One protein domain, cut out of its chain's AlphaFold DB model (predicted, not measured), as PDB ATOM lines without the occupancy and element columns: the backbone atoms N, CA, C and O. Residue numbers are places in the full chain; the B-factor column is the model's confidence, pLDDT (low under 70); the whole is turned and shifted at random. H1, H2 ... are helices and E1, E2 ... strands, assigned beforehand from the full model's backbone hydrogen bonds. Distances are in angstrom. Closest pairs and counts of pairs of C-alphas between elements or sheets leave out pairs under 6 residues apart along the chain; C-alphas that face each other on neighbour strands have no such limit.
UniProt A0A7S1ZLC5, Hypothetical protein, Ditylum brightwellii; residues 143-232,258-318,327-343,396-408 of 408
ATOM      1  N   ARG A 143      -8.799 -37.951  42.566       98.56
ATOM      2  CA  ARG A 143      -8.384 -38.913  41.547       98.56
ATOM      3  C   ARG A 143      -9.102 -40.238  41.766       98.56
ATOM      4  O   ARG A 143      -9.206 -40.718  42.890       98.56
ATOM      5  N   VAL A 144      -9.612 -40.813  40.687       98.44
ATOM      6  CA  VAL A 144     -10.327 -42.095  40.679       98.44
ATOM      7  C   VAL A 144      -9.717 -42.958  39.588       98.44
ATOM      8  O   VAL A 144      -9.394 -42.443  38.521       98.44
ATOM      9  N   PHE A 145      -9.569 -44.255  39.829       98.12
ATOM     10  CA  PHE A 145      -9.209 -45.206  38.784       98.12
ATOM     11  C   PHE A 145     -10.407 -46.074  38.392       98.12
ATOM     12  O   PHE A 145     -11.249 -46.407  39.229       98.12
ATOM     13  N   MET A 146     -10.468 -46.455  37.118       98.38
ATOM     14  CA  MET A 146     -11.412 -47.432  36.581       98.38
ATOM     15  C   MET A 146     -10.655 -48.450  35.737       98.38
ATOM     16  O   MET A 146     -10.060 -48.089  34.723       98.38
ATOM     17  N   ASP A 147     -10.702 -49.716  36.139       98.00
ATOM     18  CA  ASP A 147     -10.235 -50.816  35.305       98.00
ATOM     19  C   ASP A 147     -11.385 -51.207  34.369       98.00
ATOM     20  O   ASP A 147     -12.516 -51.441  34.802       98.00
ATOM     21  N   LEU A 148     -11.101 -51.228  33.073       97.38
ATOM     22  CA  LEU A 148     -12.051 -51.434  31.992       97.38
ATOM     23  C   LEU A 148     -11.650 -52.636  31.152       97.38
ATOM     24  O   LEU A 148     -10.466 -52.922  30.965       97.38
ATOM     25  N   ARG A 149     -12.654 -53.271  30.550       96.69
ATOM     26  CA  ARG A 149     -12.460 -54.245  29.480       96.69
ATOM     27  C   ARG A 149     -13.405 -53.999  28.314       96.69
ATOM     28  O   ARG A 149     -14.550 -53.594  28.520       96.69
ATOM     29  N   ILE A 150     -12.943 -54.289  27.100       96.31
ATOM     30  CA  ILE A 150     -13.768 -54.245  25.884       96.31
ATOM     31  C   ILE A 150     -13.829 -55.651  25.300       96.31
ATOM     32  O   ILE A 150     -12.793 -56.267  25.037       96.31
ATOM     33  N   SER A 151     -15.047 -56.154  25.103       95.81
ATOM     34  CA  SER A 151     -15.286 -57.460  24.487       95.81
ATOM     35  C   SER A 151     -14.772 -57.479  23.059       95.81
ATOM     36  O   SER A 151     -14.553 -56.438  22.446       95.81
ATOM     37  N   ARG A 152     -14.662 -58.658  22.473       93.94
ATOM     38  CA  ARG A 152     -14.401 -58.825  21.041       93.94
ATOM     39  C   ARG A 152     -15.609 -58.402  20.198       93.94
ATOM     40  O   ARG A 152     -16.665 -58.068  20.748       93.94
ATOM     41  N   SER A 153     -15.457 -58.448  18.877       91.44
ATOM     42  CA  SER A 153     -16.537 -58.245  17.898       91.44
ATOM     43  C   SER A 153     -17.724 -59.205  18.072       91.44
ATOM     44  O   SER A 153     -18.858 -58.812  17.818       91.44
ATOM     45  N   ASP A 154     -17.492 -60.426  18.566       90.06
ATOM     46  CA  ASP A 154     -18.538 -61.420  18.864       90.06
ATOM     47  C   ASP A 154     -19.231 -61.209  20.227       90.06
ATOM     48  O   ASP A 154     -20.138 -61.955  20.600       90.06
ATOM     49  N   GLY A 155     -18.812 -60.195  20.991       90.31
ATOM     50  CA  GLY A 155     -19.346 -59.891  22.317       90.31
ATOM     51  C   GLY A 155     -18.777 -60.747  23.454       90.31
ATOM     52  O   GLY A 155     -19.187 -60.561  24.601       90.31
ATOM     53  N   SER A 156     -17.840 -61.660  23.175       91.88
ATOM     54  CA  SER A 156     -17.198 -62.503  24.184       91.88
ATOM     55  C   SER A 156     -15.952 -61.847  24.797       91.88
ATOM     56  O   SER A 156     -15.321 -60.960  24.213       91.88
ATOM     57  N   PHE A 157     -15.602 -62.297  26.004       92.19
ATOM     58  CA  PHE A 157     -14.368 -61.923  26.711       92.19
ATOM     59  C   PHE A 157     -13.341 -63.062  26.741       92.19
ATOM     60  O   PHE A 157     -12.316 -62.945  27.407       92.19
ATOM     61  N   TYR A 158     -13.617 -64.175  26.058       88.62
ATOM     62  CA  TYR A 158     -12.708 -65.310  26.020       88.62
ATOM     63  C   TYR A 158     -11.692 -65.121  24.900       88.62
ATOM     64  O   TYR A 158     -12.024 -64.790  23.755       88.62
ATOM     65  N   VAL A 159     -10.437 -65.351  25.253       84.94
ATOM     66  CA  VAL A 159      -9.355 -65.464  24.288       84.94
ATOM     67  C   VAL A 159      -9.579 -66.756  23.508       84.94
ATOM     68  O   VAL A 159      -9.857 -67.794  24.107       84.94
ATOM     69  N   ARG A 160      -9.534 -66.679  22.176       84.69
ATOM     70  CA  ARG A 160      -9.634 -67.864  21.325       84.69
ATOM     71  C   ARG A 160      -8.411 -67.943  20.432       84.69
ATOM     72  O   ARG A 160      -8.095 -66.952  19.780       84.69
ATOM     73  N   ASP A 161      -7.811 -69.123  20.374       86.88
ATOM     74  CA  ASP A 161      -6.594 -69.382  19.600       86.88
ATOM     75  C   ASP A 161      -6.885 -69.685  18.116       86.88
ATOM     76  O   ASP A 161      -5.970 -69.758  17.303       86.88
ATOM     77  N   ASP A 162      -8.158 -69.877  17.746       87.75
ATOM     78  CA  ASP A 162      -8.583 -70.248  16.388       87.75
ATOM     79  C   ASP A 162      -8.796 -69.055  15.448       87.75
ATOM     80  O   ASP A 162      -9.001 -69.239  14.247       87.75
ATOM     81  N   LEU A 163      -8.782 -67.832  15.978       85.31
ATOM     82  CA  LEU A 163      -9.075 -66.619  15.222       85.31
ATOM     83  C   LEU A 163      -7.801 -65.812  14.965       85.31
ATOM     84  O   LEU A 163      -6.905 -65.792  15.808       85.31
ATOM     85  N   PRO A 164      -7.710 -65.124  13.811       87.31
ATOM     86  CA  PRO A 164      -6.546 -64.315  13.500       87.31
ATOM     87  C   PRO A 164      -6.398 -63.200  14.533       87.31
ATOM     88  O   PRO A 164      -7.394 -62.629  15.000       87.31
ATOM     89  N   ASP A 165      -5.146 -62.881  14.851       82.94
ATOM     90  CA  ASP A 165      -4.765 -61.942  15.900       82.94
ATOM     91  C   ASP A 165      -4.928 -60.472  15.457       82.94
ATOM     92  O   ASP A 165      -3.975 -59.696  15.395       82.94
ATOM     93  N   ILE A 166      -6.159 -60.089  15.112       87.31
ATOM     94  CA  ILE A 166      -6.556 -58.730  14.712       87.31
ATOM     95  C   ILE A 166      -7.172 -57.959  15.898       87.31
ATOM     96  O   ILE A 166      -7.781 -58.588  16.771       87.31
ATOM     97  N   PRO A 167      -7.065 -56.615  15.964       84.50
ATOM     98  CA  PRO A 167      -7.573 -55.805  17.084       84.50
ATOM     99  C   PRO A 167      -9.055 -56.028  17.432       84.50
ATOM    100  O   PRO A 167      -9.464 -55.912  18.591       84.50
ATOM    101  N   GLU A 168      -9.876 -56.384  16.447       86.75
ATOM    102  CA  GLU A 168     -11.306 -56.673  16.596       86.75
ATOM    103  C   GLU A 168     -11.565 -57.986  17.350       86.75
ATOM    104  O   GLU A 168     -12.584 -58.130  18.033       86.75
ATOM    105  N   ASN A 169     -10.626 -58.931  17.252       88.00
ATOM    106  CA  ASN A 169     -10.686 -60.251  17.877       88.00
ATOM    107  C   ASN A 169      -9.983 -60.306  19.238       88.00
ATOM    108  O   ASN A 169     -10.084 -61.323  19.925       88.00
ATOM    109  N   ARG A 170      -9.307 -59.229  19.650       89.19
ATOM    110  CA  ARG A 170      -8.635 -59.143  20.949       89.19
ATOM    111  C   ARG A 170      -9.553 -58.544  22.007       89.19
ATOM    112  O   ARG A 170     -10.350 -57.639  21.743       89.19
ATOM    113  N   VAL A 171      -9.395 -59.030  23.234       92.81
ATOM    114  CA  VAL A 171      -9.991 -58.402  24.415       92.81
ATOM    115  C   VAL A 171      -9.064 -57.276  24.851       92.81
ATOM    116  O   VAL A 171      -7.874 -57.490  25.087       92.81
ATOM    117  N   TYR A 172      -9.601 -56.066  24.939       94.88
ATOM    118  CA  TYR A 172      -8.870 -54.935  25.500       94.88
ATOM    119  C   TYR A 172      -9.034 -54.939  27.016       94.88
ATOM    120  O   TYR A 172     -10.159 -55.102  27.493       94.88
ATOM    121  N   ASN A 173      -7.949 -54.712  27.754       95.69
ATOM    122  CA  ASN A 173      -7.987 -54.404  29.180       95.69
ATOM    123  C   ASN A 173      -7.167 -53.137  29.428       95.69
ATOM    124  O   ASN A 173      -6.043 -53.016  28.943       95.69
ATOM    125  N   GLY A 174      -7.707 -52.197  30.193       96.31
ATOM    126  CA  GLY A 174      -6.986 -50.970  30.504       96.31
ATOM    127  C   GLY A 174      -7.440 -50.326  31.796       96.31
ATOM    128  O   GLY A 174      -8.523 -50.615  32.296       96.31
ATOM    129  N   ARG A 175      -6.600 -49.448  32.330       97.50
ATOM    130  CA  ARG A 175      -6.873 -48.627  33.502       97.50
ATOM    131  C   ARG A 175      -6.959 -47.170  33.083       97.50
ATOM    132  O   ARG A 175      -6.011 -46.617  32.535       97.50
ATOM    133  N   LEU A 176      -8.079 -46.539  33.405       97.88
ATOM    134  CA  LEU A 176      -8.229 -45.094  33.318       97.88
ATOM    135  C   LEU A 176      -7.964 -44.474  34.679       97.88
ATOM    136  O   LEU A 176      -8.546 -44.910  35.671       97.88
ATOM    137  N   VAL A 177      -7.153 -43.423  34.718       98.19
ATOM    138  CA  VAL A 177      -7.049 -42.529  35.872       98.19
ATOM    139  C   VAL A 177      -7.755 -41.232  35.530       98.19
ATOM    140  O   VAL A 177      -7.409 -40.548  34.571       98.19
ATOM    141  N   ILE A 178      -8.754 -40.888  36.326       98.56
ATOM    142  CA  ILE A 178      -9.660 -39.766  36.124       98.56
ATOM    143  C   ILE A 178      -9.389 -38.725  37.208       98.56
ATOM    144  O   ILE A 178      -9.365 -39.043  38.396       98.56
ATOM    145  N   GLY A 179      -9.213 -37.472  36.799       98.50
ATOM    146  CA  GLY A 179      -9.165 -36.310  37.676       98.50
ATOM    147  C   GLY A 179     -10.524 -35.622  37.731       98.50
ATOM    148  O   GLY A 179     -11.116 -35.350  36.690       98.50
ATOM    149  N   LEU A 180     -11.010 -35.327  38.933       98.62
ATOM    150  CA  LEU A 180     -12.307 -34.688  39.162       98.62
ATOM    151  C   LEU A 180     -12.142 -33.217  39.566       98.62
ATOM    152  O   LEU A 180     -11.250 -32.878  40.349       98.62
ATOM    153  N   PHE A 181     -13.027 -32.355  39.064       98.19
ATOM    154  CA  PHE A 181     -13.015 -30.903  39.277       98.19
ATOM    155  C   PHE A 181     -13.934 -30.497  40.438       98.19
ATOM    156  O   PHE A 181     -14.951 -29.832  40.244       98.19
ATOM    157  N   GLY A 182     -13.599 -30.894  41.669       97.31
ATOM    158  CA  GLY A 182     -14.468 -30.672  42.833       97.31
ATOM    159  C   GLY A 182     -14.711 -29.202  43.186       97.31
ATOM    160  O   GLY A 182     -15.718 -28.902  43.814       97.31
ATOM    161  N   THR A 183     -13.840 -28.278  42.766       96.81
ATOM    162  CA  THR A 183     -14.072 -26.834  42.938       96.81
ATOM    163  C   THR A 183     -15.063 -26.268  41.922       96.81
ATOM    164  O   THR A 183     -15.799 -25.343  42.250       96.81
ATOM    165  N   ALA A 184     -15.084 -26.802  40.697       97.00
ATOM    166  CA  ALA A 184     -15.957 -26.328  39.625       97.00
ATOM    167  C   ALA A 184     -17.359 -26.956  39.694       97.00
ATOM    168  O   ALA A 184     -18.347 -26.268  39.435       97.00
ATOM    169  N   SER A 185     -17.436 -28.240  40.068       97.56
ATOM    170  CA  SER A 185     -18.671 -29.036  40.100       97.56
ATOM    171  C   SER A 185     -18.746 -29.933  41.350       97.56
ATOM    172  O   SER A 185     -18.655 -31.163  41.251       97.56
ATOM    173  N   PRO A 186     -18.856 -29.345  42.558       97.31
ATOM    174  CA  PRO A 186     -18.786 -30.087  43.816       97.31
ATOM    175  C   PRO A 186     -19.883 -31.147  43.961       97.31
ATOM    176  O   PRO A 186     -19.587 -32.252  44.423       97.31
ATOM    177  N   ASN A 187     -21.127 -30.863  43.553       97.62
ATOM    178  CA  ASN A 187     -22.225 -31.819  43.711       97.62
ATOM    179  C   ASN A 187     -22.062 -33.016  42.771       97.62
ATOM    180  O   ASN A 187     -22.237 -34.152  43.212       97.62
ATOM    181  N   HIS A 188     -21.664 -32.789  41.515       98.12
ATOM    182  CA  HIS A 188     -21.380 -33.878  40.574       98.12
ATOM    183  C   HIS A 188     -20.258 -34.783  41.084       98.12
ATOM    184  O   HIS A 188     -20.399 -36.006  41.107       98.12
ATOM    185  N   VAL A 189     -19.161 -34.186  41.561       98.19
ATOM    186  CA  VAL A 189     -18.018 -34.936  42.097       98.19
ATOM    187  C   VAL A 189     -18.410 -35.722  43.346       98.19
ATOM    188  O   VAL A 189     -18.071 -36.900  43.451       98.19
ATOM    189  N   ALA A 190     -19.173 -35.126  44.266       97.94
ATOM    190  CA  ALA A 190     -19.646 -35.814  45.463       97.94
ATOM    191  C   ALA A 190     -20.545 -37.016  45.129       97.94
ATOM    192  O   ALA A 190     -20.367 -38.091  45.706       97.94
ATOM    193  N   GLN A 191     -21.484 -36.872  44.187       97.75
ATOM    194  CA  GLN A 191     -22.349 -37.985  43.780       97.75
ATOM    195  C   GLN A 191     -21.579 -39.065  43.019       97.75
ATOM    196  O   GLN A 191     -21.762 -40.246  43.299       97.75
ATOM    197  N   PHE A 192     -20.668 -38.692  42.120       98.31
ATOM    198  CA  PHE A 192     -19.827 -39.654  41.414       98.31
ATOM    199  C   PHE A 192     -18.969 -40.482  42.383       98.31
ATOM    200  O   PHE A 192     -18.918 -41.710  42.290       98.31
ATOM    201  N   LEU A 193     -18.357 -39.828  43.378       98.06
ATOM    202  CA  LEU A 193     -17.548 -40.497  44.399       98.06
ATOM    203  C   LEU A 193     -18.362 -41.467  45.263       98.06
ATOM    204  O   LEU A 193     -17.820 -42.495  45.662       98.06
ATOM    205  N   ARG A 194     -19.660 -41.219  45.498       97.38
ATOM    206  CA  ARG A 194     -20.525 -42.160  46.236       97.38
ATOM    207  C   ARG A 194     -20.585 -43.540  45.588       97.38
ATOM    208  O   ARG A 194     -20.588 -44.527  46.310       97.38
ATOM    209  N   TYR A 195     -20.603 -43.616  44.258       97.81
ATOM    210  CA  TYR A 195     -20.637 -44.890  43.530       97.81
ATOM    211  C   TYR A 195     -19.236 -45.432  43.212       97.81
ATOM    212  O   TYR A 195     -19.071 -46.641  43.043       97.81
ATOM    213  N   ALA A 196     -18.226 -44.559  43.135       97.88
ATOM    214  CA  ALA A 196     -16.834 -44.949  42.900       97.88
ATOM    215  C   ALA A 196     -16.126 -45.480  44.162       97.88
ATOM    216  O   ALA A 196     -15.228 -46.310  44.051       97.88
ATOM    217  N   ALA A 197     -16.520 -45.020  45.354       97.25
ATOM    218  CA  ALA A 197     -15.933 -45.446  46.627       97.25
ATOM    219  C   ALA A 197     -16.380 -46.852  47.063       97.25
ATOM    220  O   ALA A 197     -15.702 -47.507  47.854       97.25
ATOM    221  N   VAL A 198     -17.533 -47.319  46.574       96.38
ATOM    222  CA  VAL A 198     -18.099 -48.614  46.959       96.38
ATOM    223  C   VAL A 198     -17.344 -49.732  46.249       96.38
ATOM    224  O   VAL A 198     -17.383 -49.845  45.023       96.38
ATOM    225  N   THR A 199     -16.702 -50.607  47.023       94.44
ATOM    226  CA  THR A 199     -16.116 -51.845  46.496       94.44
ATOM    227  C   THR A 199     -17.207 -52.900  46.378       94.44
ATOM    228  O   THR A 199     -17.824 -53.270  47.371       94.44
ATOM    229  N   TYR A 200     -17.453 -53.387  45.163       91.81
ATOM    230  CA  TYR A 200     -18.435 -54.443  44.942       91.81
ATOM    231  C   TYR A 200     -17.921 -55.785  45.481       91.81
ATOM    232  O   TYR A 200     -16.882 -56.271  45.029       91.81
ATOM    233  N   ASN A 201     -18.678 -56.408  46.387       91.38
ATOM    234  CA  ASN A 201     -18.431 -57.771  46.841       91.38
ATOM    235  C   ASN A 201     -19.613 -58.683  46.457       91.38
ATOM    236  O   ASN A 201     -20.715 -58.477  46.962       91.38
ATOM    237  N   PRO A 202     -19.428 -59.694  45.583       87.00
ATOM    238  CA  PRO A 202     -20.512 -60.594  45.186       87.00
ATOM    239  C   PRO A 202     -21.017 -61.503  46.309       87.00
ATOM    240  O   PRO A 202     -22.064 -62.114  46.132       87.00
ATOM    241  N   THR A 203     -20.272 -61.649  47.409       91.69
ATOM    242  CA  THR A 203     -20.673 -62.505  48.535       91.69
ATOM    243  C   THR A 203     -21.552 -61.782  49.551       91.69
ATOM    244  O   THR A 203     -21.983 -62.403  50.514       91.69
ATOM    245  N   GLU A 204     -21.741 -60.472  49.407       93.50
ATOM    246  CA  GLU A 204     -22.632 -59.702  50.269       93.50
ATOM    247  C   GLU A 204     -24.075 -59.875  49.776       93.50
ATOM    248  O   GLU A 204     -24.337 -59.727  48.584       93.50
ATOM    249  N   ASP A 205     -25.005 -60.183  50.683       88.50
ATOM    250  CA  ASP A 205     -26.408 -60.463  50.331       88.50
ATOM    251  C   ASP A 205     -27.151 -59.231  49.781       88.50
ATOM    252  O   ASP A 205     -28.167 -59.360  49.097       88.50
ATOM    253  N   ASP A 206     -26.653 -58.026  50.068       86.62
ATOM    254  CA  ASP A 206     -27.297 -56.768  49.689       86.62
ATOM    255  C   ASP A 206     -26.247 -55.659  49.458       86.62
ATOM    256  O   ASP A 206     -26.112 -54.726  50.268       86.62
ATOM    257  N   PRO A 207     -25.446 -55.790  48.379       92.62
ATOM    258  CA  PRO A 207     -24.331 -54.898  48.112       92.62
ATOM    259  C   PRO A 207     -24.839 -53.497  47.771       92.62
ATOM    260  O   PRO A 207     -25.923 -53.307  47.222       92.62
ATOM    261  N   LEU A 208     -24.038 -52.476  48.059       95.25
ATOM    262  CA  LEU A 208     -24.334 -51.123  47.593       95.25
ATOM    263  C   LEU A 208     -24.053 -50.994  46.083       95.25
ATOM    264  O   LEU A 208     -23.134 -51.641  45.566       95.25
ATOM    265  N   PRO A 209     -24.809 -50.151  45.352       97.00
ATOM    266  CA  PRO A 209     -24.547 -49.920  43.939       97.00
ATOM    267  C   PRO A 209     -23.144 -49.334  43.751       97.00
ATOM    268  O   PRO A 209     -22.761 -48.372  44.415       97.00
ATOM    269  N   SER A 210     -22.389 -49.905  42.816       97.44
ATOM    270  CA  SER A 210     -21.001 -49.529  42.547       97.44
ATOM    271  C   SER A 210     -20.737 -49.429  41.051       97.44
ATOM    272  O   SER A 210     -21.259 -50.221  40.256       97.44
ATOM    273  N   TYR A 211     -19.852 -48.506  40.665       98.25
ATOM    274  CA  TYR A 211     -19.341 -48.455  39.298       98.25
ATOM    275  C   TYR A 211     -18.487 -49.665  38.918       98.25
ATOM    276  O   TYR A 211     -18.329 -49.903  37.724       98.25
ATOM    277  N   GLY A 212     -18.014 -50.475  39.873       96.69
ATOM    278  CA  GLY A 212     -17.165 -51.647  39.620       96.69
ATOM    279  C   GLY A 212     -17.807 -52.752  38.772       96.69
ATOM    280  O   GLY A 212     -17.122 -53.690  38.388       96.69
ATOM    281  N   ARG A 213     -19.110 -52.654  38.477       95.12
ATOM    282  CA  ARG A 213     -19.832 -53.526  37.531       95.12
ATOM    283  C   ARG A 213     -20.608 -52.753  36.469       95.12
ATOM    284  O   ARG A 213     -21.502 -53.306  35.828       95.12
ATOM    285  N   SER A 214     -20.344 -51.458  36.341       97.62
ATOM    286  CA  SER A 214     -21.069 -50.628  35.392       97.62
ATOM    287  C   SER A 214     -20.636 -50.911  33.954       97.62
ATOM    288  O   SER A 214     -19.574 -51.477  33.696       97.62
ATOM    289  N   SER A 215     -21.490 -50.545  33.006       97.25
ATOM    290  CA  SER A 215     -21.233 -50.727  31.576       97.25
ATOM    291  C   SER A 215     -21.438 -49.428  30.811       97.25
ATOM    292  O   SER A 215     -22.199 -48.554  31.248       97.25
ATOM    293  N   PHE A 216     -20.769 -49.321  29.665       97.56
ATOM    294  CA  PHE A 216     -21.083 -48.311  28.664       97.56
ATOM    295  C   PHE A 216     -22.157 -48.836  27.727       97.56
ATOM    296  O   PHE A 216     -22.186 -50.008  27.348       97.56
ATOM    297  N   VAL A 217     -23.093 -47.953  27.424       95.31
ATOM    298  CA  VAL A 217     -24.408 -48.294  26.892       95.31
ATOM    299  C   VAL A 217     -24.522 -47.811  25.452       95.31
ATOM    300  O   VAL A 217     -24.977 -48.555  24.579       95.31
ATOM    301  N   SER A 218     -24.054 -46.591  25.197       95.75
ATOM    302  CA  SER A 218     -24.118 -45.954  23.890       95.75
ATOM    303  C   SER A 218     -22.885 -45.109  23.608       95.75
ATOM    304  O   SER A 218     -22.266 -44.574  24.524       95.75
ATOM    305  N   LEU A 219     -22.575 -44.951  22.330       96.19
ATOM    306  CA  LEU A 219     -21.683 -43.936  21.798       96.19
ATOM    307  C   LEU A 219     -22.448 -43.172  20.724       96.19
ATOM    308  O   LEU A 219     -22.903 -43.757  19.739       96.19
ATOM    309  N   ASP A 220     -22.575 -41.869  20.922       95.19
ATOM    310  CA  ASP A 220     -22.998 -40.962  19.869       95.19
ATOM    311  C   ASP A 220     -21.788 -40.653  18.980       95.19
ATOM    312  O   ASP A 220     -20.822 -40.027  19.415       95.19
ATOM    313  N   GLN A 221     -21.830 -41.129  17.735       92.38
ATOM    314  CA  GLN A 221     -20.742 -40.959  16.769       92.38
ATOM    315  C   GLN A 221     -20.591 -39.502  16.305       92.38
ATOM    316  O   GLN A 221     -19.497 -39.111  15.903       92.38
ATOM    317  N   GLN A 222     -21.661 -38.698  16.361       92.06
ATOM    318  CA  GLN A 222     -21.633 -37.305  15.906       92.06
ATOM    319  C   GLN A 222     -20.928 -36.415  16.929       92.06
ATOM    320  O   GLN A 222     -19.986 -35.701  16.596       92.06
ATOM    321  N   THR A 223     -21.351 -36.497  18.191       95.06
ATOM    322  CA  THR A 223     -20.748 -35.712  19.280       95.06
ATOM    323  C   THR A 223     -19.494 -36.371  19.857       95.06
ATOM    324  O   THR A 223     -18.714 -35.731  20.560       95.06
ATOM    325  N   GLY A 224     -19.289 -37.663  19.590       95.88
ATOM    326  CA  GLY A 224     -18.264 -38.471  20.239       95.88
ATOM    327  C   GLY A 224     -18.567 -38.761  21.712       95.88
ATOM    328  O   GLY A 224     -17.652 -39.152  22.439       95.88
ATOM    329  N   LEU A 225     -19.798 -38.554  22.192       97.44
ATOM    330  CA  LEU A 225     -20.160 -38.770  23.590       97.44
ATOM    331  C   LEU A 225     -20.453 -40.248  23.866       97.44
ATOM    332  O   LEU A 225     -21.456 -40.803  23.412       97.44
ATOM    333  N   MET A 226     -19.601 -40.886  24.665       97.44
ATOM    334  CA  MET A 226     -19.803 -42.260  25.118       97.44
ATOM    335  C   MET A 226     -20.459 -42.280  26.496       97.44
ATOM    336  O   MET A 226     -19.847 -41.866  27.477       97.44
ATOM    337  N   VAL A 227     -21.685 -42.788  26.588       98.06
ATOM    338  CA  VAL A 227     -22.462 -42.845  27.833       98.06
ATOM    339  C   VAL A 227     -22.220 -44.173  28.545       98.06
ATOM    340  O   VAL A 227     -22.462 -45.251  27.995       98.06
ATOM    341  N   GLY A 228     -21.775 -44.094  29.795       97.56
ATOM    342  CA  GLY A 228     -21.594 -45.213  30.708       97.56
ATOM    343  C   GLY A 228     -22.122 -44.942  32.107       97.56
ATOM    344  O   GLY A 228     -23.059 -44.171  32.297       97.56
ATOM    345  N   GLY A 229     -21.590 -45.668  33.088       97.12
ATOM    346  CA  GLY A 229     -22.069 -45.597  34.471       97.12
ATOM    347  C   GLY A 229     -23.396 -46.320  34.720       97.12
ATOM    348  O   GLY A 229     -23.980 -46.170  35.790       97.12
ATOM    349  N   LYS A 230     -23.883 -47.147  33.779       97.44
ATOM    350  CA  LYS A 230     -25.084 -47.963  34.009       97.44
ATOM    351  C   LYS A 230     -24.769 -49.103  34.970       97.44
ATOM    352  O   LYS A 230     -24.159 -50.097  34.571       97.44
ATOM    353  N   ILE A 231     -25.201 -48.957  36.219       97.81
ATOM    354  CA  ILE A 231     -25.034 -49.957  37.278       97.81
ATOM    355  C   ILE A 231     -26.139 -51.025  37.148       97.81
ATOM    356  O   ILE A 231     -27.322 -50.682  37.194       97.81
ATOM    357  N   PRO A 232     -25.800 -52.318  36.983       96.19
ATOM    358  CA  PRO A 232     -26.793 -53.386  36.886       96.19
ATOM    359  C   PRO A 232     -27.671 -53.473  38.137       96.19
ATOM    360  O   PRO A 232     -27.147 -53.545  39.245       96.19
ATOM    361  N   SER A 258     -27.111 -31.290  40.329       93.25
ATOM    362  CA  SER A 258     -27.128 -29.897  39.889       93.25
ATOM    363  C   SER A 258     -26.085 -29.097  40.650       93.25
ATOM    364  O   SER A 258     -26.042 -29.094  41.878       93.25
ATOM    365  N   ASP A 259     -25.236 -28.402  39.906       94.50
ATOM    366  CA  ASP A 259     -24.341 -27.393  40.449       94.50
ATOM    367  C   ASP A 259     -24.827 -26.010  40.029       94.50
ATOM    368  O   ASP A 259     -25.459 -25.825  38.984       94.50
ATOM    369  N   ARG A 260     -24.542 -25.012  40.866       92.56
ATOM    370  CA  ARG A 260     -24.728 -23.621  40.467       92.56
ATOM    371  C   ARG A 260     -23.692 -23.310  39.393       92.56
ATOM    372  O   ARG A 260     -22.517 -23.616  39.577       92.56
ATOM    373  N   ARG A 261     -24.124 -22.674  38.303       89.50
ATOM    374  CA  ARG A 261     -23.227 -22.235  37.229       89.50
ATOM    375  C   ARG A 261     -22.081 -21.412  37.828       89.50
ATOM    376  O   ARG A 261     -22.342 -20.410  38.496       89.50
ATOM    377  N   SER A 262     -20.854 -21.884  37.639       90.81
ATOM    378  CA  SER A 262     -19.628 -21.269  38.140       90.81
ATOM    379  C   SER A 262     -18.806 -20.734  36.971       90.81
ATOM    380  O   SER A 262     -18.888 -21.257  35.859       90.81
ATOM    381  N   ASP A 263     -17.981 -19.720  37.223       92.19
ATOM    382  CA  ASP A 263     -17.058 -19.178  36.212       92.19
ATOM    383  C   ASP A 263     -15.947 -20.182  35.840       92.19
ATOM    384  O   ASP A 263     -15.192 -19.969  34.897       92.19
ATOM    385  N   LEU A 264     -15.857 -21.298  36.574       94.25
ATOM    386  CA  LEU A 264     -14.905 -22.392  36.375       94.25
ATOM    387  C   LEU A 264     -15.486 -23.544  35.536       94.25
ATOM    388  O   LEU A 264     -14.900 -24.626  35.497       94.25
ATOM    389  N   GLN A 265     -16.652 -23.355  34.914       94.56
ATOM    390  CA  GLN A 265     -17.269 -24.380  34.079       94.56
ATOM    391  C   GLN A 265     -16.420 -24.640  32.825       94.56
ATOM    392  O   GLN A 265     -16.085 -23.720  32.081       94.56
ATOM    393  N   VAL A 266     -16.096 -25.910  32.578       96.31
ATOM    394  CA  VAL A 266     -15.314 -26.342  31.410       96.31
ATOM    395  C   VAL A 266     -16.249 -26.593  30.230       96.31
ATOM    396  O   VAL A 266     -17.260 -27.281  30.386       96.31
ATOM    397  N   SER A 267     -15.903 -26.062  29.055       96.62
ATOM    398  CA  SER A 267     -16.613 -26.351  27.804       96.62
ATOM    399  C   SER A 267     -16.188 -27.707  27.235       96.62
ATOM    400  O   SER A 267     -15.025 -28.100  27.327       96.62
ATOM    401  N   HIS A 268     -17.112 -28.409  26.583       97.06
ATOM    402  CA  HIS A 268     -16.804 -29.658  25.882       97.06
ATOM    403  C   HIS A 268     -15.909 -29.449  24.643       97.06
ATOM    404  O   HIS A 268     -15.264 -30.399  24.191       97.06
ATOM    405  N   SER A 269     -15.817 -28.209  24.144       96.31
ATOM    406  CA  SER A 269     -14.953 -27.830  23.015       96.31
ATOM    407  C   SER A 269     -13.461 -27.872  23.342       96.31
ATOM    408  O   SER A 269     -12.640 -28.057  22.443       96.31
ATOM    409  N   THR A 270     -13.108 -27.783  24.626       95.62
ATOM    410  CA  THR A 270     -11.722 -27.787  25.106       95.62
ATOM    411  C   THR A 270     -10.974 -29.085  24.759       95.62
ATOM    412  O   THR A 270      -9.754 -29.073  24.599       95.62
ATOM    413  N   GLY A 271     -11.659 -30.227  24.606       94.62
ATOM    414  CA  GLY A 271     -10.986 -31.437  24.131       94.62
ATOM    415  C   GLY A 271     -11.723 -32.756  24.340       94.62
ATOM    416  O   GLY A 271     -12.908 -32.818  24.664       94.62
ATOM    417  N   LYS A 272     -10.979 -33.849  24.140       96.69
ATOM    418  CA  LYS A 272     -11.436 -35.226  24.382       96.69
ATOM    419  C   LYS A 272     -11.047 -35.717  25.778       96.69
ATOM    420  O   LYS A 272     -10.159 -35.164  26.423       96.69
ATOM    421  N   GLY A 273     -11.672 -36.803  26.213       97.50
ATOM    422  CA  GLY A 273     -11.454 -37.428  27.514       97.50
ATOM    423  C   GLY A 273     -12.090 -36.658  28.668       97.50
ATOM    424  O   GLY A 273     -11.656 -36.819  29.805       97.50
ATOM    425  N   LEU A 274     -13.080 -35.806  28.395       98.19
ATOM    426  CA  LEU A 274     -13.802 -35.056  29.418       98.19
ATOM    427  C   LEU A 274     -14.915 -35.921  30.000       98.19
ATOM    428  O   LEU A 274     -15.640 -36.591  29.264       98.19
ATOM    429  N   LEU A 275     -15.031 -35.896  31.324       98.31
ATOM    430  CA  LEU A 275     -16.073 -36.589  32.065       98.31
ATOM    431  C   LEU A 275     -17.233 -35.626  32.295       98.31
ATOM    432  O   LEU A 275     -17.042 -34.542  32.852       98.31
ATOM    433  N   THR A 276     -18.423 -36.019  31.859       98.38
ATOM    434  CA  THR A 276     -19.589 -35.141  31.832       98.38
ATOM    435  C   THR A 276     -20.851 -35.857  32.293       98.38
ATOM    436  O   THR A 276     -20.933 -37.081  32.234       98.38
ATOM    437  N   HIS A 277     -21.829 -35.130  32.812       98.44
ATOM    438  CA  HIS A 277     -23.091 -35.689  33.310       98.44
ATOM    439  C   HIS A 277     -24.261 -34.919  32.716       98.44
ATOM    440  O   HIS A 277     -24.143 -33.720  32.463       98.44
ATOM    441  N   ARG A 278     -25.372 -35.609  32.444       97.50
ATOM    442  CA  ARG A 278     -26.545 -34.986  31.835       97.50
ATOM    443  C   ARG A 278     -27.308 -34.173  32.875       97.50
ATOM    444  O   ARG A 278     -27.804 -34.713  33.860       97.50
ATOM    445  N   ASN A 279     -27.519 -32.897  32.583       96.38
ATOM    446  CA  ASN A 279     -28.292 -32.007  33.437       96.38
ATOM    447  C   ASN A 279     -29.692 -32.592  33.686       96.38
ATOM    448  O   ASN A 279     -30.374 -33.038  32.762       96.38
ATOM    449  N   LEU A 280     -30.122 -32.544  34.946       95.25
ATOM    450  CA  LEU A 280     -31.397 -33.076  35.436       95.25
ATOM    451  C   LEU A 280     -31.542 -34.608  35.424       95.25
ATOM    452  O   LEU A 280     -32.615 -35.109  35.766       95.25
ATOM    453  N   ASP A 281     -30.495 -35.360  35.077       96.25
ATOM    454  CA  ASP A 281     -30.493 -36.805  35.285       96.25
ATOM    455  C   ASP A 281     -30.263 -37.118  36.775       96.25
ATOM    456  O   ASP A 281     -29.456 -36.491  37.463       96.25
ATOM    457  N   VAL A 282     -31.022 -38.078  37.293       96.81
ATOM    458  CA  VAL A 282     -30.888 -38.569  38.673       96.81
ATOM    459  C   VAL A 282     -30.085 -39.861  38.742       96.81
ATOM    460  O   VAL A 282     -29.688 -40.291  39.825       96.81
ATOM    461  N   THR A 283     -29.868 -40.514  37.599       97.31
ATOM    462  CA  THR A 283     -29.095 -41.748  37.534       97.31
ATOM    463  C   THR A 283     -27.596 -41.449  37.631       97.31
ATOM    464  O   THR A 283     -27.150 -40.356  37.272       97.31
ATOM    465  N   PRO A 284     -26.777 -42.418  38.075       97.56
ATOM    466  CA  PRO A 284     -25.326 -42.263  38.091       97.56
ATOM    467  C   PRO A 284     -24.692 -42.430  36.702       97.56
ATOM    468  O   PRO A 284     -23.502 -42.742  36.614       97.56
ATOM    469  N   SER A 285     -25.467 -42.284  35.623       97.62
ATOM    470  CA  SER A 285     -24.938 -42.357  34.267       97.62
ATOM    471  C   SER A 285     -24.019 -41.167  33.996       97.62
ATOM    472  O   SER A 285     -24.273 -40.064  34.461       97.62
ATOM    473  N   PHE A 286     -22.922 -41.380  33.279       98.25
ATOM    474  CA  PHE A 286     -21.988 -40.313  32.922       98.25
ATOM    475  C   PHE A 286     -21.481 -40.512  31.498       98.25
ATOM    476  O   PHE A 286     -21.473 -41.624  30.977       98.25
ATOM    477  N   GLY A 287     -21.059 -39.432  30.860       98.12
ATOM    478  CA  GLY A 287     -20.458 -39.414  29.539       98.12
ATOM    479  C   GLY A 287     -18.941 -39.250  29.591       98.12
ATOM    480  O   GLY A 287     -18.414 -38.564  30.467       98.12
ATOM    481  N   ILE A 288     -18.246 -39.848  28.626       98.25
ATOM    482  CA  ILE A 288     -16.847 -39.563  28.291       98.25
ATOM    483  C   ILE A 288     -16.811 -39.037  26.858       98.25
ATOM    484  O   ILE A 288     -17.291 -39.713  25.945       98.25
ATOM    485  N   THR A 289     -16.224 -37.860  26.634       98.06
ATOM    486  CA  THR A 289     -15.997 -37.368  25.268       98.06
ATOM    487  C   THR A 289     -14.851 -38.148  24.617       98.06
ATOM    488  O   THR A 289     -13.743 -38.218  25.140       98.06
ATOM    489  N   THR A 290     -15.091 -38.774  23.470       97.12
ATOM    490  CA  THR A 290     -14.049 -39.479  22.690       97.12
ATOM    491  C   THR A 290     -13.374 -38.557  21.675       97.12
ATOM    492  O   THR A 290     -12.226 -38.775  21.288       97.12
ATOM    493  N   ARG A 291     -14.066 -37.479  21.299       96.00
ATOM    494  CA  ARG A 291     -13.641 -36.427  20.372       96.00
ATOM    495  C   ARG A 291     -13.924 -35.064  21.027       96.00
ATOM    496  O   ARG A 291     -14.748 -35.018  21.941       96.00
ATOM    497  N   PRO A 292     -13.261 -33.973  20.613       94.12
ATOM    498  CA  PRO A 292     -13.696 -32.631  20.986       94.12
ATOM    499  C   PRO A 292     -15.132 -32.438  20.496       94.12
ATOM    500  O   PRO A 292     -15.384 -32.493  19.292       94.12
ATOM    501  N   ALA A 293     -16.071 -32.296  21.425       88.94
ATOM    502  CA  ALA A 293     -17.458 -32.041  21.074       88.94
ATOM    503  C   ALA A 293     -17.641 -30.530  20.922       88.94
ATOM    504  O   ALA A 293     -17.039 -29.756  21.660       88.94
ATOM    505  N   GLY A 294     -18.455 -30.093  19.962       87.50
ATOM    506  CA  GLY A 294     -18.807 -28.679  19.847       87.50
ATOM    507  C   GLY A 294     -19.561 -28.159  21.080       87.50
ATOM    508  O   GLY A 294     -19.769 -28.861  22.072       87.50
ATOM    509  N   PHE A 295     -20.047 -26.924  20.994       91.75
ATOM    510  CA  PHE A 295     -20.832 -26.288  22.063       91.75
ATOM    511  C   PHE A 295     -22.202 -26.950  22.312       91.75
ATOM    512  O   PHE A 295     -22.883 -26.609  23.278       91.75
ATOM    513  N   ASP A 296     -22.603 -27.914  21.478       94.19
ATOM    514  CA  ASP A 296     -23.908 -28.584  21.532       94.19
ATOM    515  C   ASP A 296     -24.158 -29.306  22.866       94.19
ATOM    516  O   ASP A 296     -25.300 -29.409  23.325       94.19
ATOM    517  N   LEU A 297     -23.095 -29.776  23.528       96.25
ATOM    518  CA  LEU A 297     -23.205 -30.470  24.812       96.25
ATOM    519  C   LEU A 297     -23.265 -29.520  26.016       96.25
ATOM    520  O   LEU A 297     -23.863 -29.887  27.027       96.25
ATOM    521  N   ASP A 298     -22.728 -28.298  25.922       95.88
ATOM    522  CA  ASP A 298     -22.562 -27.378  27.066       95.88
ATOM    523  C   ASP A 298     -23.897 -26.954  27.711       95.88
ATOM    524  O   ASP A 298     -23.949 -26.626  28.897       95.88
ATOM    525  N   GLY A 299     -24.998 -26.966  26.949       95.00
ATOM    526  CA  GLY A 299     -26.333 -26.654  27.474       95.00
ATOM    527  C   GLY A 299     -27.008 -27.821  28.204       95.00
ATOM    528  O   GLY A 299     -27.811 -27.611  29.116       95.00
ATOM    529  N   SER A 300     -26.685 -29.055  27.815       96.38
ATOM    530  CA  SER A 300     -27.366 -30.265  28.301       96.38
ATOM    531  C   SER A 300     -26.524 -31.090  29.267       96.38
ATOM    532  O   SER A 300     -27.072 -31.953  29.953       96.38
ATOM    533  N   TYR A 301     -25.220 -30.838  29.328       97.56
ATOM    534  CA  TYR A 301     -24.274 -31.602  30.117       97.56
ATOM    535  C   TYR A 301     -23.324 -30.691  30.897       97.56
ATOM    536  O   TYR A 301     -22.986 -29.594  30.452       97.56
ATOM    537  N   THR A 302     -22.866 -31.165  32.051       97.69
ATOM    538  CA  THR A 302     -21.886 -30.473  32.894       97.69
ATOM    539  C   THR A 302     -20.601 -31.292  32.979       97.69
ATOM    540  O   THR A 302     -20.615 -32.423  33.467       97.69
ATOM    541  N   VAL A 303     -19.481 -30.712  32.533       97.94
ATOM    542  CA  VAL A 303     -18.148 -31.316  32.668       97.94
ATOM    543  C   VAL A 303     -17.689 -31.220  34.121       97.94
ATOM    544  O   VAL A 303     -17.580 -30.125  34.665       97.94
ATOM    545  N   PHE A 304     -17.368 -32.359  34.732       98.44
ATOM    546  CA  PHE A 304     -16.949 -32.442  36.138       98.44
ATOM    547  C   PHE A 304     -15.626 -33.201  36.341       98.44
ATOM    548  O   PHE A 304     -15.178 -33.389  37.475       98.44
ATOM    549  N   GLY A 305     -14.965 -33.623  35.261       98.25
ATOM    550  CA  GLY A 305     -13.648 -34.251  35.327       98.25
ATOM    551  C   GLY A 305     -12.993 -34.447  33.965       98.25
ATOM    552  O   GLY A 305     -13.540 -34.073  32.928       98.25
ATOM    553  N   LYS A 306     -11.807 -35.057  33.966       98.25
ATOM    554  CA  LYS A 306     -11.069 -35.457  32.762       98.25
ATOM    555  C   LYS A 306     -10.218 -36.702  32.996       98.25
ATOM    556  O   LYS A 306      -9.794 -36.970  34.119       98.25
ATOM    557  N   ILE A 307      -9.907 -37.424  31.928       98.00
ATOM    558  CA  ILE A 307      -8.919 -38.505  31.940       98.00
ATOM    559  C   ILE A 307      -7.516 -37.885  32.059       98.00
ATOM    560  O   ILE A 307      -7.164 -36.971  31.316       98.00
ATOM    561  N   LEU A 308      -6.736 -38.356  33.031       97.38
ATOM    562  CA  LEU A 308      -5.348 -37.953  33.283       97.38
ATOM    563  C   LEU A 308      -4.361 -38.924  32.644       97.38
ATOM    564  O   LEU A 308      -3.392 -38.495  32.028       97.38
ATOM    565  N   SER A 309      -4.613 -40.222  32.805       96.75
ATOM    566  CA  SER A 309      -3.842 -41.282  32.167       96.75
ATOM    567  C   SER A 309      -4.747 -42.432  31.747       96.75
ATOM    568  O   SER A 309      -5.842 -42.635  32.279       96.75
ATOM    569  N   ASP A 310      -4.276 -43.151  30.741       95.62
ATOM    570  CA  ASP A 310      -4.967 -44.238  30.073       95.62
ATOM    571  C   ASP A 310      -3.917 -45.299  29.749       95.62
ATOM    572  O   ASP A 310      -3.126 -45.160  28.816       95.62
ATOM    573  N   GLU A 311      -3.860 -46.311  30.605       93.00
ATOM    574  CA  GLU A 311      -2.897 -47.401  30.532       93.00
ATOM    575  C   GLU A 311      -3.624 -48.652  30.043       93.00
ATOM    576  O   GLU A 311      -4.267 -49.362  30.817       93.00
ATOM    577  N   GLY A 312      -3.562 -48.903  28.738       88.50
ATOM    578  CA  GLY A 312      -4.246 -50.012  28.085       88.50
ATOM    579  C   GLY A 312      -3.314 -51.011  27.420       88.50
ATOM    580  O   GLY A 312      -2.268 -50.655  26.875       88.50
ATOM    581  N   SER A 313      -3.725 -52.277  27.409       86.06
ATOM    582  CA  SER A 313      -3.071 -53.336  26.642       86.06
ATOM    583  C   SER A 313      -4.099 -54.304  26.054       86.06
ATOM    584  O   SER A 313      -5.170 -54.552  26.621       86.06
ATOM    585  N   TYR A 314      -3.784 -54.868  24.891       80.75
ATOM    586  CA  TYR A 314      -4.552 -55.987  24.357       80.75
ATOM    587  C   TYR A 314      -4.080 -57.287  24.999       80.75
ATOM    588  O   TYR A 314      -2.888 -57.583  25.005       80.75
ATOM    589  N   VAL A 315      -5.024 -58.093  25.476       75.56
ATOM    590  CA  VAL A 315      -4.737 -59.457  25.920       75.56
ATOM    591  C   VAL A 315      -4.920 -60.375  24.717       75.56
ATOM    592  O   VAL A 315      -6.042 -60.734  24.357       75.56
ATOM    593  N   GLY A 316      -3.809 -60.684  24.049       61.72
ATOM    594  CA  GLY A 316      -3.739 -61.668  22.972       61.72
ATOM    595  C   GLY A 316      -3.200 -62.993  23.501       61.72
ATOM    596  O   GLY A 316      -2.102 -63.040  24.052       61.72
ATOM    597  N   GLY A 317      -3.985 -64.063  23.361       52.09
ATOM    598  CA  GLY A 317      -3.505 -65.434  23.520       52.09
ATOM    599  C   GLY A 317      -2.781 -65.840  22.257       52.09
ATOM    600  O   GLY A 317      -3.348 -65.816  21.172       52.09
ATOM    601  N   GLY A 318      -1.506 -66.150  22.396       48.28
ATOM    602  CA  GLY A 318      -0.691 -66.574  21.276       48.28
ATOM    603  C   GLY A 318       0.752 -66.629  21.716       48.28
ATOM    604  O   GLY A 318       1.413 -65.603  21.802       48.28
ATOM    605  N   LYS A 327       3.066 -52.863  23.232       79.06
ATOM    606  CA  LYS A 327       2.491 -51.654  22.653       79.06
ATOM    607  C   LYS A 327       1.305 -51.223  23.504       79.06
ATOM    608  O   LYS A 327       0.246 -51.851  23.477       79.06
ATOM    609  N   THR A 328       1.494 -50.155  24.269       86.25
ATOM    610  CA  THR A 328       0.434 -49.544  25.068       86.25
ATOM    611  C   THR A 328      -0.568 -48.917  24.108       86.25
ATOM    612  O   THR A 328      -0.200 -48.122  23.240       86.25
ATOM    613  N   VAL A 329      -1.834 -49.304  24.216       90.31
ATOM    614  CA  VAL A 329      -2.904 -48.798  23.351       90.31
ATOM    615  C   VAL A 329      -3.848 -47.981  24.210       90.31
ATOM    616  O   VAL A 329      -4.371 -48.490  25.193       90.31
ATOM    617  N   SER A 330      -4.062 -46.719  23.841       94.50
ATOM    618  CA  SER A 330      -4.963 -45.819  24.564       94.50
ATOM    619  C   SER A 330      -6.419 -46.245  24.359       94.50
ATOM    620  O   SER A 330      -6.884 -46.334  23.222       94.50
ATOM    621  N   PHE A 331      -7.166 -46.432  25.444       95.62
ATOM    622  CA  PHE A 331      -8.617 -46.583  25.486       95.62
ATOM    623  C   PHE A 331      -9.333 -45.649  24.517       95.62
ATOM    624  O   PHE A 331     -10.117 -46.130  23.702       95.62
ATOM    625  N   LEU A 332      -9.046 -44.340  24.554       96.00
ATOM    626  CA  LEU A 332      -9.737 -43.365  23.703       96.00
ATOM    627  C   LEU A 332      -9.561 -43.672  22.212       96.00
ATOM    628  O   LEU A 332     -10.508 -43.501  21.454       96.00
ATOM    629  N   SER A 333      -8.390 -44.171  21.802       94.50
ATOM    630  CA  SER A 333      -8.162 -44.594  20.414       94.50
ATOM    631  C   SER A 333      -8.950 -45.850  20.035       94.50
ATOM    632  O   SER A 333      -9.374 -45.981  18.894       94.50
ATOM    633  N   VAL A 334      -9.203 -46.748  20.993       93.81
ATOM    634  CA  VAL A 334      -9.973 -47.979  20.761       93.81
ATOM    635  C   VAL A 334     -11.474 -47.703  20.710       93.81
ATOM    636  O   VAL A 334     -12.178 -48.295  19.894       93.81
ATOM    637  N   VAL A 335     -11.989 -46.831  21.586       95.06
ATOM    638  CA  VAL A 335     -13.434 -46.556  21.658       95.06
ATOM    639  C   VAL A 335     -13.922 -45.527  20.645       95.06
ATOM    640  O   VAL A 335     -15.106 -45.542  20.322       95.06
ATOM    641  N   GLN A 336     -13.048 -44.658  20.126       94.56
ATOM    642  CA  GLN A 336     -13.431 -43.587  19.201       94.56
ATOM    643  C   GLN A 336     -14.157 -44.101  17.948       94.56
ATOM    644  O   GLN A 336     -15.078 -43.435  17.476       94.56
ATOM    645  N   ASP A 337     -13.757 -45.268  17.441       88.62
ATOM    646  CA  ASP A 337     -14.308 -45.883  16.228       88.62
ATOM    647  C   ASP A 337     -14.938 -47.253  16.528       88.62
ATOM    648  O   ASP A 337     -14.983 -48.151  15.683       88.62
ATOM    649  N   ILE A 338     -15.426 -47.447  17.760       92.50
ATOM    650  CA  ILE A 338     -16.087 -48.697  18.122       92.50
ATOM    651  C   ILE A 338     -17.381 -48.849  17.303       92.50
ATOM    652  O   ILE A 338     -18.177 -47.907  17.235       92.50
ATOM    653  N   PRO A 339     -17.635 -50.020  16.691       90.50
ATOM    654  CA  PRO A 339     -18.850 -50.221  15.917       90.50
ATOM    655  C   PRO A 339     -20.100 -50.022  16.781       90.50
ATOM    656  O   PRO A 339     -20.259 -50.652  17.834       90.50
ATOM    657  N   THR A 340     -21.000 -49.158  16.320       90.88
ATOM    658  CA  THR A 340     -22.296 -48.899  16.949       90.88
ATOM    659  C   THR A 340     -23.431 -49.375  16.061       90.88
ATOM    660  O   THR A 340     -23.323 -49.455  14.838       90.88
ATOM    661  N   TYR A 341     -24.549 -49.712  16.692       84.69
ATOM    662  CA  TYR A 341     -25.787 -49.957  15.986       84.69
ATOM    663  C   TYR A 341     -26.273 -48.634  15.389       84.69
ATOM    664  O   TYR A 341     -26.730 -47.747  16.111       84.69
ATOM    665  N   SER A 342     -26.166 -48.510  14.071       81.69
ATOM    666  CA  SER A 342     -26.836 -47.464  13.310       81.69
ATOM    667  C   SER A 342     -28.144 -48.024  12.771       81.69
ATOM    668  O   SER A 342     -28.225 -49.167  12.316       81.69
ATOM    669  N   MET A 343     -29.194 -47.220  12.864       77.75
ATOM    670  CA  MET A 343     -30.461 -47.545  12.224       77.75
ATOM    671  C   MET A 343     -30.511 -47.075  10.780       77.75
ATOM    672  O   MET A 343     -31.495 -47.365  10.091       77.75
ATOM    673  N   LEU A 396     -23.696 -49.728  21.590       90.00
ATOM    674  CA  LEU A 396     -22.410 -50.368  21.310       90.00
ATOM    675  C   LEU A 396     -22.606 -51.817  20.833       90.00
ATOM    676  O   LEU A 396     -23.358 -52.580  21.450       90.00
ATOM    677  N   LEU A 397     -21.917 -52.215  19.757       88.94
ATOM    678  CA  LEU A 397     -21.896 -53.615  19.299       88.94
ATOM    679  C   LEU A 397     -20.897 -54.470  20.089       88.94
ATOM    680  O   LEU A 397     -21.017 -55.691  20.130       88.94
ATOM    681  N   ARG A 398     -19.944 -53.823  20.763       93.50
ATOM    682  CA  ARG A 398     -19.008 -54.443  21.704       93.50
ATOM    683  C   ARG A 398     -19.359 -53.998  23.120       93.50
ATOM    684  O   ARG A 398     -19.721 -52.847  23.345       93.50
ATOM    685  N   ARG A 399     -19.244 -54.901  24.089       94.25
ATOM    686  CA  ARG A 399     -19.471 -54.578  25.501       94.25
ATOM    687  C   ARG A 399     -18.238 -53.882  26.050       94.25
ATOM    688  O   ARG A 399     -17.144 -54.433  25.968       94.25
ATOM    689  N   VAL A 400     -18.427 -52.706  26.634       96.94
ATOM    690  CA  VAL A 400     -17.399 -52.012  27.412       96.94
ATOM    691  C   VAL A 400     -17.858 -52.039  28.863       96.94
ATOM    692  O   VAL A 400     -18.920 -51.507  29.197       96.94
ATOM    693  N   GLU A 401     -17.092 -52.705  29.715       97.19
ATOM    694  CA  GLU A 401     -17.456 -52.960  31.108       97.19
ATOM    695  C   GLU A 401     -16.364 -52.447  32.040       97.19
ATOM    696  O   GLU A 401     -15.174 -52.630  31.777       97.19
ATOM    697  N   VAL A 402     -16.784 -51.842  33.147       97.56
ATOM    698  CA  VAL A 402     -15.913 -51.561  34.285       97.56
ATOM    699  C   VAL A 402     -15.791 -52.843  35.101       97.56
ATOM    700  O   VAL A 402     -16.800 -53.450  35.459       97.56
ATOM    701  N   THR A 403     -14.561 -53.267  35.373       96.69
ATOM    702  CA  THR A 403     -14.246 -54.453  36.184       96.69
ATOM    703  C   THR A 403     -13.858 -54.086  37.610       96.69
ATOM    704  O   THR A 403     -14.058 -54.881  38.529       96.69
ATOM    705  N   LYS A 404     -13.297 -52.888  37.807       97.12
ATOM    706  CA  LYS A 404     -12.908 -52.365  39.117       97.12
ATOM    707  C   LYS A 404     -12.952 -50.843  39.115       97.12
ATOM    708  O   LYS A 404     -12.687 -50.208  38.101       97.12
ATOM    709  N   VAL A 405     -13.256 -50.262  40.267       97.88
ATOM    710  CA  VAL A 405     -13.210 -48.818  40.505       97.88
ATOM    711  C   VAL A 405     -12.622 -48.560  41.890       97.88
ATOM    712  O   VAL A 405     -12.756 -49.404  42.779       97.88
ATOM    713  N   GLY A 406     -11.970 -47.416  42.074       97.12
ATOM    714  CA  GLY A 406     -11.556 -46.956  43.396       97.12
ATOM    715  C   GLY A 406     -10.985 -45.543  43.385       97.12
ATOM    716  O   GLY A 406     -10.694 -44.978  42.331       97.12
ATOM    717  N   ILE A 407     -10.838 -44.967  44.573       97.56
ATOM    718  CA  ILE A 407     -10.228 -43.647  44.788       97.56
ATOM    719  C   ILE A 407      -8.714 -43.844  44.962       97.56
ATOM    720  O   ILE A 407      -8.305 -44.828  45.583       97.56
ATOM    721  N   LEU A 408      -7.906 -42.954  44.376       95.69
ATOM    722  CA  LEU A 408      -6.439 -42.966  44.474       95.69
ATOM    723  C   LEU A 408      -5.912 -42.063  45.584       95.69
ATOM    724  O   LEU A 408      -6.482 -40.960  45.756       95.69
TER     725      LEU A 408
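Overview. This is residues 143 to 232, 258 to 318, 327 to 343 and 396 to 408 of the 408 residues of the protein "Hypothetical protein" of Ditylum brightwellii (UniProt A0A7S1ZLC5). A closed barrel of eight antiparallel strands makes the core, with helix H1 packed on its outside along E7 and the short H2 on its outside beside the strands. Long loops lengthen it: residues 151 to 170 hold one end of the longest distance in the domain and residues 258 to 273 the other. The printed part has 181 residues, with two named helices and eight named strands in the order E1 E2 H1 E3 E4 E5 E6 E7 H2 E8; the class is mixed, helices and strands, with under half of the residues in named elements. The whole is compact, with a radius of gyration of the C-alphas of 16.5 A and spans of 55 by 42 by 33 A.

Arrangement. Start at E1, residues 143 to 150, and walk round the barrel, each step to an antiparallel neighbour within hydrogen-bond range. E1 forms a hairpin with E2, residues 171 to 180; look at N 146 and O 176, 2.9 A apart. Next comes E7, residues 301 to 315, with N 175 and O 311 at 2.8 A. E7 bends by 79 degrees at residue 304, and its residues 301 to 306 lie beside E5, residues 274 to 278, with N 275 and O 305 at 2.8 A. E5 forms a hairpin with E6, residues 286 to 289, with N 287 and O 276 at 2.7 A. E6 leads to E4, residues 225 to 228, with N 228 and O 286 at 2.8 A. E4 and E3, residues 215 to 219, form a hairpin, with N 227 and O 218 at 2.8 A. E3 is staggered, pairing with E4 over residues 218 to 219 and with E8, residues 396 to 407, over residues 215 to 216; N 216 and O 400 are 2.9 A apart. E8 bends by 51 degrees at residue 404 and closes the ring on E1, with N 147 and O 404 at 2.8 A. Outside the barrel, H1, residues 186 to 196, is on it at a height over the sheet of 8.1 A, over E7 and along the strands, at 17 degrees to E7 on the local plane; their closest C-alphas are those of His 188 and Phe 304, 6.4 A apart. H2, residues 331 to 335, is also on the barrel and outside it, at a height of 6.0 A and over none of the strands; its closest C-alpha pair with E7 is Phe 331 and Gly 312, 6.1 A. H1 and H2 are apart. In H2 every O i to N i+4 pair is within hydrogen-bond range, in H1 6 of 7.

Along the chain. Find C-alpha 143 at (-8.384, -38.913, 41.547), where E1 begins; it runs 22.6 A, E2 28.0 A and H1 15.0 A. E7, the longest strand, covers 34.3 A from C-alpha 301 at (-24.274, -31.602, 30.117). E8 covers 27.3 A and ends at C-alpha 407, (-10.228, -43.647, 44.788).

Size, cuts and confidence. Look at Asp 162 and Asp 263 for the two C-alphas farthest apart, 55.4 A. Three cuts leave out residues 233 to 257, 319 to 326 and 344 to 395, with C-alpha gaps of 23.7 A, 15.3 A and 12.5 A. Of the links printed whole, E1 to E2, H1 to E3 and E6 to E7 are long. The mean pLDDT of the printed part is 93.6, and residues 316 to 318 are under 70.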